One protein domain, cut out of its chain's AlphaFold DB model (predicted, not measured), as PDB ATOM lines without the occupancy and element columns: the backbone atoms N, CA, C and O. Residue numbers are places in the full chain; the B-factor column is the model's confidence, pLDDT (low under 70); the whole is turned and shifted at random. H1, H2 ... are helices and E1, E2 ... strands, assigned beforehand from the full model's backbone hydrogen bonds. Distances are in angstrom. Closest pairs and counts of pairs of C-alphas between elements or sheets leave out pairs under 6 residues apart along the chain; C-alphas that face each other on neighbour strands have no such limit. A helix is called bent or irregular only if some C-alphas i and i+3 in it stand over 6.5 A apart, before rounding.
ATOM      1  N   GLU A   4     104.673 143.351 123.354       78.44
ATOM      2  CA  GLU A   4     103.700 142.466 122.718       78.44
ATOM      3  C   GLU A   4     103.781 142.462 121.189       78.44
ATOM      4  O   GLU A   4     103.377 141.493 120.569       78.44
ATOM      5  N   CYS A   5     104.375 143.484 120.568       80.44
ATOM      6  CA  CYS A   5     104.507 143.575 119.112       80.44
ATOM      7  C   CYS A   5     105.930 143.271 118.602       80.44
ATOM      8  O   CYS A   5     106.226 143.493 117.429       80.44
ATOM      9  N   GLY A   6     106.836 142.829 119.482       80.50
ATOM     10  CA  GLY A   6     108.280 142.761 119.239       80.50
ATOM     11  C   GLY A   6     108.804 141.465 118.611       80.50
ATOM     12  O   GLY A   6     109.947 141.099 118.878       80.50
ATOM     13  N   GLY A   7     107.995 140.741 117.831       85.44
ATOM     14  CA  GLY A   7     108.408 139.503 117.158       85.44
ATOM     15  C   GLY A   7     107.472 138.319 117.426       85.44
ATOM     16  O   GLY A   7     106.268 138.529 117.584       85.44
ATOM     17  N   PRO A   8     107.995 137.078 117.444       89.62
ATOM     18  CA  PRO A   8     107.206 135.885 117.740       89.62
ATOM     19  C   PRO A   8     106.498 135.977 119.099       89.62
ATOM     20  O   PRO A   8     107.006 136.594 120.041       89.62
ATOM     21  N   TRP A   9     105.323 135.359 119.212       87.56
ATOM     22  CA  TRP A   9     104.484 135.434 120.415       87.56
ATOM     23  C   TRP A   9     105.177 134.827 121.645       87.56
ATOM     24  O   TRP A   9     104.920 135.237 122.779       87.56
ATOM     25  N   GLU A  10     106.108 133.900 121.428       90.81
ATOM     26  CA  GLU A  10     106.945 133.264 122.439       90.81
ATOM     27  C   GLU A  10     107.774 134.295 123.208       90.81
ATOM     28  O   GLU A  10     107.927 134.174 124.425       90.81
ATOM     29  N   ASN A  11     108.242 135.357 122.536       91.56
ATOM     30  CA  ASN A  11     108.970 136.447 123.185       91.56
ATOM     31  C   ASN A  11     108.084 137.144 124.218       91.56
ATOM     32  O   ASN A  11     108.514 137.440 125.335       91.56
ATOM     33  N   TYR A  12     106.825 137.395 123.854       90.81
ATOM     34  CA  TYR A  12     105.877 138.033 124.749       90.81
ATOM     35  C   TYR A  12     105.499 137.116 125.914       90.81
ATOM     36  O   TYR A  12     105.529 137.570 127.059       90.81
ATOM     37  N   VAL A  13     105.202 135.840 125.657       92.38
ATOM     38  CA  VAL A  13     104.851 134.866 126.704       92.38
ATOM     39  C   VAL A  13     106.017 134.650 127.669       92.38
ATOM     40  O   VAL A  13     105.848 134.807 128.879       92.38
ATOM     41  N   GLY A  14     107.218 134.374 127.157       93.19
ATOM     42  CA  GLY A  14     108.404 134.131 127.979       93.19
ATOM     43  C   GLY A  14     108.720 135.314 128.889       93.19
ATOM     44  O   GLY A  14     108.938 135.154 130.090       93.19
ATOM     45  N   ALA A  15     108.622 136.529 128.357       92.81
ATOM     46  CA  ALA A  15     108.873 137.714 129.151       92.81
ATOM     47  C   ALA A  15     107.736 138.017 130.166       92.81
ATOM     48  O   ALA A  15     107.929 138.828 131.072       92.81
ATOM     49  N   MET A  16     106.525 137.445 130.029       93.88
ATOM     50  CA  MET A  16     105.425 137.602 131.005       93.88
ATOM     51  C   MET A  16     105.667 136.674 132.196       93.88
ATOM     52  O   MET A  16     105.531 137.087 133.344       93.88
ATOM     53  N   ILE A  17     106.110 135.449 131.921       94.94
ATOM     54  CA  ILE A  17     106.498 134.460 132.933       94.94
ATOM     55  C   ILE A  17     107.696 134.964 133.733       94.94
ATOM     56  O   ILE A  17     107.691 134.942 134.962       94.94
ATOM     57  N   ASP A  18     108.708 135.473 133.039       95.56
ATOM     58  CA  ASP A  18     109.892 136.070 133.646       95.56
ATOM     59  C   ASP A  18     109.545 137.307 134.496       95.56
ATOM     60  O   ASP A  18     110.037 137.452 135.617       95.56
ATOM     61  N   LEU A  19     108.608 138.149 134.037       94.88
ATOM     62  CA  LEU A  19     108.067 139.237 134.853       94.88
ATOM     63  C   LEU A  19     107.419 138.707 136.139       94.88
ATOM     64  O   LEU A  19     107.773 139.189 137.212       94.88
ATOM     65  N   CYS A  20     106.537 137.707 136.045       96.19
ATOM     66  CA  CYS A  20     105.863 137.109 137.201       96.19
ATOM     67  C   CYS A  20     106.853 136.484 138.200       96.19
ATOM     68  O   CYS A  20     106.700 136.653 139.410       96.19
ATOM     69  N   ARG A  21     107.900 135.804 137.710       95.94
ATOM     70  CA  ARG A  21     108.968 135.241 138.552       95.94
ATOM     71  C   ARG A  21     109.731 136.332 139.292       95.94
ATOM     72  O   ARG A  21     109.902 136.242 140.505       95.94
ATOM     73  N   ARG A  22     110.182 137.372 138.582       97.12
ATOM     74  CA  ARG A  22     110.965 138.459 139.190       97.12
ATOM     75  C   ARG A  22     110.169 139.275 140.195       97.12
ATOM     76  O   ARG A  22     110.728 139.693 141.204       97.12
ATOM     77  N   SER A  23     108.887 139.506 139.924       95.69
ATOM     78  CA  SER A  23     108.013 140.245 140.832       95.69
ATOM     79  C   SER A  23     107.496 139.400 141.995       95.69
ATOM     80  O   SER A  23     106.875 139.962 142.893       95.69
ATOM     81  N   LYS A  24     107.751 138.078 142.005       95.25
ATOM     82  CA  LYS A  24     107.144 137.122 142.946       95.25
ATOM     83  C   LYS A  24     105.618 137.280 142.977       95.25
ATOM     84  O   LYS A  24     105.010 137.381 144.039       95.25
ATOM     85  N   ALA A  25     105.020 137.388 141.792       95.50
ATOM     86  CA  ALA A  25     103.594 137.628 141.648       95.50
ATOM     87  C   ALA A  25     102.770 136.461 142.212       95.50
ATOM     88  O   ALA A  25     103.093 135.298 141.982       95.50
ATOM     89  N   HIS A  26     101.673 136.788 142.896       95.12
ATOM     90  CA  HIS A  26     100.659 135.819 143.331       95.12
ATOM     91  C   HIS A  26      99.468 135.759 142.368       95.12
ATOM     92  O   HIS A  26      98.732 134.783 142.363       95.12
ATOM     93  N   ALA A  27      99.291 136.789 141.537       96.19
ATOM     94  CA  ALA A  27      98.270 136.887 140.502       96.19
ATOM     95  C   ALA A  27      98.823 137.654 139.296       96.19
ATOM     96  O   ALA A  27      99.703 138.507 139.446       96.19
ATOM     97  N   ALA A  28      98.270 137.392 138.116       96.19
ATOM     98  CA  ALA A  28      98.509 138.175 136.909       96.19
ATOM     99  C   ALA A  28      97.200 138.803 136.412       96.19
ATOM    100  O   ALA A  28      96.116 138.253 136.596       96.19
ATOM    101  N   ILE A  29      97.294 139.965 135.768       95.25
ATOM    102  CA  ILE A  29      96.138 140.667 135.209       95.25
ATOM    103  C   ILE A  29      96.423 140.972 133.745       95.25
ATOM    104  O   ILE A  29      97.403 141.637 133.413       95.25
ATOM    105  N   PHE A  30      95.537 140.503 132.879       94.12
ATOM    106  CA  PHE A  30      95.519 140.801 131.461       94.12
ATOM    107  C   PHE A  30      94.313 141.694 131.162       94.12
ATOM    108  O   PHE A  30      93.199 141.221 130.928       94.12
ATOM    109  N   ALA A  31      94.546 143.003 131.186       91.75
ATOM    110  CA  ALA A  31      93.562 143.997 130.780       91.75
ATOM    111  C   ALA A  31      93.774 144.317 129.291       91.75
ATOM    112  O   ALA A  31      94.719 145.010 128.913       91.75
ATOM    113  N   GLY A  32      92.954 143.717 128.427       91.38
ATOM    114  CA  GLY A  32      93.113 143.794 126.976       91.38
ATOM    115  C   GLY A  32      92.227 144.869 126.360       91.38
ATOM    116  O   GLY A  32      91.020 144.869 126.585       91.38
ATOM    117  N   HIS A  33      92.794 145.756 125.536       91.56
ATOM    118  CA  HIS A  33      91.977 146.703 124.774       91.56
ATOM    119  C   HIS A  33      91.030 145.951 123.822       91.56
ATOM    120  O   HIS A  33      91.500 145.105 123.056       91.56
ATOM    121  N   LEU A  34      89.733 146.279 123.804       91.12
ATOM    122  CA  LEU A  34      88.705 145.586 123.001       91.12
ATOM    123  C   LEU A  34      89.113 145.410 121.521       91.12
ATOM    124  O   LEU A  34      88.978 144.338 120.928       91.12
ATOM    125  N   ALA A  35      89.679 146.462 120.925       90.94
ATOM    126  CA  ALA A  35      90.114 146.459 119.527       90.94
ATOM    127  C   ALA A  35      91.443 145.721 119.247       90.94
ATOM    128  O   ALA A  35      91.754 145.451 118.086       90.94
ATOM    129  N   CYS A  36      92.247 145.374 120.259       90.56
ATOM    130  CA  CYS A  36      93.576 144.801 120.035       90.56
ATOM    131  C   CYS A  36      93.504 143.295 119.740       90.56
ATOM    132  O   CYS A  36      93.705 142.453 120.615       90.56
ATOM    133  N   LYS A  37      93.230 142.944 118.478       90.19
ATOM    134  CA  LYS A  37      93.095 141.543 118.033       90.19
ATOM    135  C   LYS A  37      94.340 140.701 118.295       90.19
ATOM    136  O   LYS A  37      94.206 139.527 118.620       90.19
ATOM    137  N   HIS A  38      95.522 141.307 118.209       88.75
ATOM    138  CA  HIS A  38      96.773 140.630 118.538       88.75
ATOM    139  C   HIS A  38      96.789 140.150 119.997       88.75
ATOM    140  O   HIS A  38      97.035 138.974 120.245       88.75
ATOM    141  N   ASN A  39      96.442 141.023 120.951       89.12
ATOM    142  CA  ASN A  39      96.395 140.658 122.368       89.12
ATOM    143  C   ASN A  39      95.350 139.564 122.629       89.12
ATOM    144  O   ASN A  39      95.621 138.606 123.347       89.12
ATOM    145  N   TRP A  40      94.170 139.668 122.011       92.62
ATOM    146  CA  TRP A  40      93.109 138.673 122.182       92.62
ATOM    147  C   TRP A  40      93.454 137.303 121.603       92.62
ATOM    148  O   TRP A  40      93.088 136.292 122.197       92.62
ATOM    149  N   ALA A  41      94.200 137.255 120.498       91.81
ATOM    150  CA  ALA A  41      94.657 135.999 119.911       91.81
ATOM    151  C   ALA A  41      95.580 135.208 120.856       91.81
ATOM    152  O   ALA A  41      95.580 133.979 120.822       91.81
ATOM    153  N   ILE A  42      96.336 135.898 121.716       91.75
ATOM    154  CA  ILE A  42      97.331 135.282 122.609       91.75
ATOM    155  C   ILE A  42      96.906 135.237 124.083       91.75
ATOM    156  O   ILE A  42      97.557 134.564 124.877       91.75
ATOM    157  N   ALA A  43      95.820 135.913 124.474       93.75
ATOM    158  CA  ALA A  43      95.421 136.076 125.876       93.75
ATOM    159  C   ALA A  43      95.277 134.739 126.623       93.75
ATOM    160  O   ALA A  43      95.797 134.572 127.727       93.75
ATOM    161  N   LYS A  44      94.614 133.757 125.995       94.00
ATOM    162  CA  LYS A  44      94.451 132.417 126.572       94.00
ATOM    163  C   LYS A  44      95.795 131.706 126.738       94.00
ATOM    164  O   LYS A  44      96.061 131.154 127.795       94.00
ATOM    165  N   LEU A  45      96.652 131.777 125.722       93.81
ATOM    166  CA  LEU A  45      97.968 131.142 125.726       93.81
ATOM    167  C   LEU A  45      98.867 131.697 126.838       93.81
ATOM    168  O   LEU A  45      99.546 130.939 127.523       93.81
ATOM    169  N   VAL A  46      98.834 133.015 127.045       94.25
ATOM    170  CA  VAL A  46      99.562 133.686 128.130       94.25
ATOM    171  C   VAL A  46      99.064 133.200 129.488       94.25
ATOM    172  O   VAL A  46      99.883 132.799 130.313       94.25
ATOM    173  N   LYS A  47      97.742 133.183 129.712       95.81
ATOM    174  CA  LYS A  47      97.148 132.671 130.958       95.81
ATOM    175  C   LYS A  47      97.557 131.229 131.221       95.81
ATOM    176  O   LYS A  47      98.042 130.930 132.310       95.81
ATOM    177  N   ASP A  48      97.337 130.353 130.245       96.50
ATOM    178  CA  ASP A  48      97.550 128.917 130.406       96.50
ATOM    179  C   ASP A  48      99.030 128.652 130.723       96.50
ATOM    180  O   ASP A  48      99.347 127.952 131.679       96.50
ATOM    181  N   ARG A  49      99.954 129.336 130.035       96.19
ATOM    182  CA  ARG A  49     101.390 129.178 130.287       96.19
ATOM    183  C   ARG A  49     101.841 129.721 131.647       96.19
ATOM    184  O   ARG A  49     102.678 129.093 132.296       96.19
ATOM    185  N   ILE A  50     101.309 130.865 132.084       96.62
ATOM    186  CA  ILE A  50     101.580 131.413 133.424       96.62
ATOM    187  C   ILE A  50     101.102 130.431 134.499       96.62
ATOM    188  O   ILE A  50     101.833 130.166 135.457       96.62
ATOM    189  N   TYR A  51      99.907 129.862 134.330       96.38
ATOM    190  CA  TYR A  51      99.363 128.895 135.274       96.38
ATOM    191  C   TYR A  51     100.175 127.594 135.284       96.38
ATOM    192  O   TYR A  51     100.575 127.140 136.353       96.38
ATOM    193  N   ASP A  52     100.496 127.034 134.120       96.94
ATOM    194  CA  ASP A  52     101.233 125.773 134.013       96.94
ATOM    195  C   ASP A  52     102.640 125.861 134.624       96.94
ATOM    196  O   ASP A  52     103.083 124.930 135.299       96.94
ATOM    197  N   GLU A  53     103.346 126.978 134.415       96.31
ATOM    198  CA  GLU A  53     104.718 127.144 134.907       96.31
ATOM    199  C   GLU A  53     104.810 127.631 136.352       96.31
ATOM    200  O   GLU A  53     105.749 127.258 137.057       96.31
ATOM    201  N   LEU A  54     103.904 128.514 136.782       96.50
ATOM    202  CA  LEU A  54     104.045 129.248 138.045       96.50
ATOM    203  C   LEU A  54     102.894 129.010 139.021       96.50
ATOM    204  O   LEU A  54     102.981 129.455 140.161       96.50
ATOM    205  N   ARG A  55     101.824 128.327 138.593       96.25
ATOM    206  CA  ARG A  55     100.569 128.170 139.350       96.25
ATOM    207  C   ARG A  55      99.942 129.505 139.755       96.25
ATOM    208  O   ARG A  55      99.241 129.585 140.757       96.25
ATOM    209  N   ILE A  56     100.176 130.546 138.954       96.94
ATOM    210  CA  ILE A  56      99.644 131.887 139.188       96.94
ATOM    211  C   ILE A  56      98.304 132.034 138.448       96.94
ATOM    212  O   ILE A  56      98.268 131.876 137.222       96.94
ATOM    213  N   PRO A  57      97.197 132.353 139.142       96.88
ATOM    214  CA  PRO A  57      95.932 132.663 138.492       96.88
ATOM    215  C   PRO A  57      96.030 133.978 137.706       96.88
ATOM    216  O   PRO A  57      96.679 134.935 138.135       96.88
ATOM    217  N   THR A  58      95.378 134.030 136.542       97.06
ATOM    218  CA  THR A  58      95.347 135.232 135.693       97.06
ATOM    219  C   THR A  58      93.915 135.703 135.468       97.06
ATOM    220  O   THR A  58      93.098 134.951 134.933       97.06
ATOM    221  N   LEU A  59      93.637 136.959 135.809       96.69
ATOM    222  CA  LEU A  59      92.392 137.642 135.473       96.69
ATOM    223  C   LEU A  59      92.490 138.212 134.055       96.69
ATOM    224  O   LEU A  59      93.373 139.021 133.781       96.69
ATOM    225  N   ILE A  60      91.580 137.824 133.159       95.38
ATOM    226  CA  ILE A  60      91.475 138.390 131.806       95.38
ATOM    227  C   ILE A  60      90.191 139.209 131.722       95.38
ATOM    228  O   ILE A  60      89.108 138.678 131.963       95.38
ATOM    229  N   PHE A  61      90.288 140.479 131.334       93.38
ATOM    230  CA  PHE A  61      89.105 141.292 131.067       93.38
ATOM    231  C   PHE A  61      89.330 142.321 129.962       93.38
ATOM    232  O   PHE A  61      90.451 142.739 129.673       93.38
ATOM    233  N   GLU A  62      88.224 142.706 129.330       92.44
ATOM    234  CA  GLU A  62      88.186 143.745 128.308       92.44
ATOM    235  C   GLU A  62      88.271 145.129 128.938       92.44
ATOM    236  O   GLU A  62      87.616 145.411 129.943       92.44
ATOM    237  N   MET A  63      89.054 145.996 128.309       89.75
ATOM    238  CA  MET A  63      89.110 147.407 128.639       89.75
ATOM    239  C   MET A  63      89.005 148.272 127.388       89.75
ATOM    240  O   MET A  63      89.370 147.855 126.289       89.75
ATOM    241  N   ASP A  64      88.538 149.496 127.568       88.69
ATOM    242  CA  ASP A  64      88.653 150.562 126.584       88.69
ATOM    243  C   ASP A  64      89.005 151.838 127.349       88.69
ATOM    244  O   ASP A  64      88.422 152.121 128.397       88.69
ATOM    245  N   VAL A  65      90.023 152.561 126.886       82.50
ATOM    246  CA  VAL A  65      90.500 153.775 127.570       82.50
ATOM    247  C   VAL A  65      89.676 155.010 127.201       82.50
ATOM    248  O   VAL A  65      89.798 156.042 127.856       82.50
ATOM    249  N   TYR A  66      88.845 154.909 126.163       85.69
ATOM    250  CA  TYR A  66      88.015 155.985 125.639       85.69
ATOM    251  C   TYR A  66      86.527 155.756 125.915       85.69
ATOM    252  O   TYR A  66      85.795 156.727 126.104       85.69
ATOM    253  N   ASP A  67      86.075 154.499 125.946       85.19
ATOM    254  CA  ASP A  67      84.671 154.149 126.145       85.19
ATOM    255  C   ASP A  67      84.386 153.614 127.565       85.19
ATOM    256  O   ASP A  67      84.600 152.429 127.852       85.19
ATOM    257  N   PRO A  68      83.817 154.445 128.463       81.62
ATOM    258  CA  PRO A  68      83.492 154.028 129.825       81.62
ATOM    259  C   PRO A  68      82.390 152.960 129.887       81.62
ATOM    260  O   PRO A  68      82.203 152.350 130.938       81.62
ATOM    261  N   ARG A  69      81.661 152.702 128.790       84.56
ATOM    262  CA  ARG A  69      80.642 151.640 128.728       84.56
ATOM    263  C   ARG A  69      81.265 150.245 128.717       84.56
ATOM    264  O   ARG A  69      80.603 149.291 129.110       84.56
ATOM    265  N   ILE A  70      82.521 150.128 128.283       83.88
ATOM    266  CA  ILE A  70      83.242 148.851 128.213       83.88
ATOM    267  C   ILE A  70      83.876 148.510 129.564       83.88
ATOM    268  O   ILE A  70      83.816 147.365 130.009       83.88
ATOM    269  N   ALA A  71      84.451 149.505 130.245       83.44
ATOM    270  CA  ALA A  71      85.190 149.306 131.489       83.44
ATOM    271  C   ALA A  71      84.877 150.389 132.529       83.44
ATOM    272  O   ALA A  71      85.751 151.154 132.942       83.44
ATOM    273  N   SER A  72      83.616 150.448 132.970       87.75
ATOM    274  CA  SER A  72      83.246 151.273 134.121       87.75
ATOM    275  C   SER A  72      84.010 150.819 135.371       87.75
ATOM    276  O   SER A  72      84.362 149.645 135.523       87.75
ATOM    277  N   SER A  73      84.261 151.745 136.297       87.56
ATOM    278  CA  SER A  73      84.967 151.433 137.546       87.56
ATOM    279  C   SER A  73      84.239 150.375 138.380       87.56
ATOM    280  O   SER A  73      84.889 149.548 139.014       87.56
ATOM    281  N   GLU A  74      82.908 150.370 138.347       90.06
ATOM    282  CA  GLU A  74      82.057 149.373 139.003       90.06
ATOM    283  C   GLU A  74      82.257 147.981 138.395       90.06
ATOM    284  O   GLU A  74      82.516 147.029 139.127       90.06
ATOM    285  N   ASN A  75      82.241 147.870 137.062       89.25
ATOM    286  CA  ASN A  75      82.457 146.596 136.376       89.25
ATOM    287  C   ASN A  75      83.866 146.046 136.618       89.25
ATOM    288  O   ASN A  75      84.032 144.840 136.779       89.25
ATOM    289  N   ILE A  76      84.885 146.913 136.647       91.31
ATOM    290  CA  ILE A  76      86.256 146.494 136.962       91.31
ATOM    291  C   ILE A  76      86.306 145.943 138.388       91.31
ATOM    292  O   ILE A  76      86.780 144.829 138.577       91.31
ATOM    293  N   LYS A  77      85.783 146.677 139.379       93.38
ATOM    294  CA  LYS A  77      85.777 146.227 140.781       93.38
ATOM    295  C   LYS A  77      85.076 144.882 140.945       93.38
ATOM    296  O   LYS A  77      85.676 143.978 141.507       93.38
ATOM    297  N   ALA A  78      83.898 144.710 140.345       94.00
ATOM    298  CA  ALA A  78      83.161 143.449 140.404       94.00
ATOM    299  C   ALA A  78      83.976 142.251 139.873       94.00
ATOM    300  O   ALA A  78      83.973 141.185 140.480       94.00
ATOM    301  N   LYS A  79      84.731 142.430 138.776       94.50
ATOM    302  CA  LYS A  79      85.614 141.376 138.237       94.50
ATOM    303  C   LYS A  79      86.783 141.046 139.164       94.50
ATOM    304  O   LYS A  79      87.221 139.900 139.208       94.50
ATOM    305  N   PHE A  80      87.316 142.045 139.864       95.12
ATOM    306  CA  PHE A  80      88.363 141.826 140.860       95.12
ATOM    307  C   PHE A  80      87.815 141.117 142.098       95.12
ATOM    308  O   PHE A  80      88.462 140.187 142.566       95.12
ATOM    309  N   ASP A  81      86.631 141.495 142.579       96.12
ATOM    310  CA  ASP A  81      85.984 140.846 143.723       96.12
ATOM    311  C   ASP A  81      85.707 139.361 143.424       96.12
ATOM    312  O   ASP A  81      86.075 138.495 144.214       96.12
ATOM    313  N   GLU A  82      85.165 139.047 142.239       95.56
ATOM    314  CA  GLU A  82      84.975 137.662 141.778       95.56
ATOM    315  C   GLU A  82      86.306 136.894 141.710       95.56
ATOM    316  O   GLU A  82      86.401 135.747 142.146       95.56
ATOM    317  N   PHE A  83      87.357 137.531 141.187       96.56
ATOM    318  CA  PHE A  83      88.678 136.919 141.082       96.56
ATOM    319  C   PHE A  83      89.311 136.657 142.451       96.56
ATOM    320  O   PHE A  83      89.917 135.605 142.656       96.56
ATOM    321  N   PHE A  84      89.179 137.589 143.395       95.56
ATOM    322  CA  PHE A  84      89.708 137.406 144.740       95.56
ATOM    323  C   PHE A  84      88.968 136.299 145.488       95.56
ATOM    324  O   PHE A  84      89.634 135.408 146.014       95.56
ATOM    325  N   GLY A  85      87.634 136.276 145.432       95.50
ATOM    326  CA  GLY A  85      86.840 135.217 146.058       95.50
ATOM    327  C   GLY A  85      87.084 133.824 145.464       95.50
ATOM    328  O   GLY A  85      86.935 132.821 146.150       95.50
ATOM    329  N   ALA A  86      87.502 133.728 144.198       93.81
ATOM    330  CA  ALA A  86      87.796 132.444 143.559       93.81
ATOM    331  C   ALA A  86      89.185 131.863 143.894       93.81
ATOM    332  O   ALA A  86      89.387 130.657 143.736       93.81
ATOM    333  N   PHE A  87      90.158 132.696 144.281       92.25
ATOM    334  CA  PHE A  87      91.569 132.285 144.368       92.25
ATOM    335  C   PHE A  87      92.281 132.632 145.682       92.25
ATOM    336  O   PHE A  87      93.374 132.106 145.907       92.25
TER     337      PHE A  87
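This is residues 4 to 87 of the 89 residues of an uncharacterized protein of Chloroflexi bacterium RBG_13_54_8 (UniProt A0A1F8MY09). A short ladder of two parallel strands, E1 and E2, stands in the middle, with helix H2 over one side of it and helix H3, running past E2, over the other. H1 packs on H2 and lies beyond it, so that H1 and H3 are at the two far ends of the model. The printed part has 84 residues with three named helices and two named strands, in the order H1, E1, H2, E2, H3, and its class is mostly helix. It is compact, with a radius of gyration of the C-alphas of 13.4 A, and its C-alphas span 33 by 31 by 18 A.

H1, residues 9 to 23, touches H2, residues 37 to 54, with the C-alphas of Val 13 and Val 46 the closest at 5.6 A. They run the same way at a steep tilt of 47 degrees. E1, residues 28 to 33, and E2, residues 58 to 63, are parallel neighbours at 20 degrees; N 30 and O 59, 2.8 A apart, and N 61 and O 30, 3.0 A apart, are within hydrogen-bond range. E1, H2 and E2 make a strand-helix-strand unit, two parallel neighbour strands with a helix between them along the chain, and its crossover is right-handed. The closest C-alphas of H2 and E2 are those of Lys 47 and Thr 58, 5.7 A; those of E1 and H2 are Gly 32 and Asn 39, 6.5 A. H3, residues 73 to 87, comes nearest to E2 with the C-alphas of Leu 59 and Phe 83, 6.8 A apart. H3 is apart from H1, H2 and E1. In H1 and H3 every O i to N i+4 pair is within hydrogen-bond range; in H2 it is 12 of 14.

H1 begins at C-alpha 9, (104.484, 135.434, 120.415), and is 21.3 A long from first to last C-alpha. E1 measures 16.2 A. H2, the longest helix, begins at C-alpha 37, (93.095, 141.543, 118.033), and measures 25.9 A. It is irregular, C-alphas 41 and 44 being 7.6 A apart, and has a kink of 35 degrees near residue 44. E2 measures 15.4 A. H3 measures 21.4 A and ends at C-alpha 87, (91.569, 132.285, 144.368).

The two C-alphas farthest apart are those of Gly 7 and Gly 85, 36.3 A. The printed part runs from 4 to 87 with no cut. The links from H1 to E1, E1 to H2 and H2 to E2 are tight; the link from E2 to H3, nine residues, is short but not tight. The mean pLDDT of the printed part is 92.2, and no printed residue is under 70.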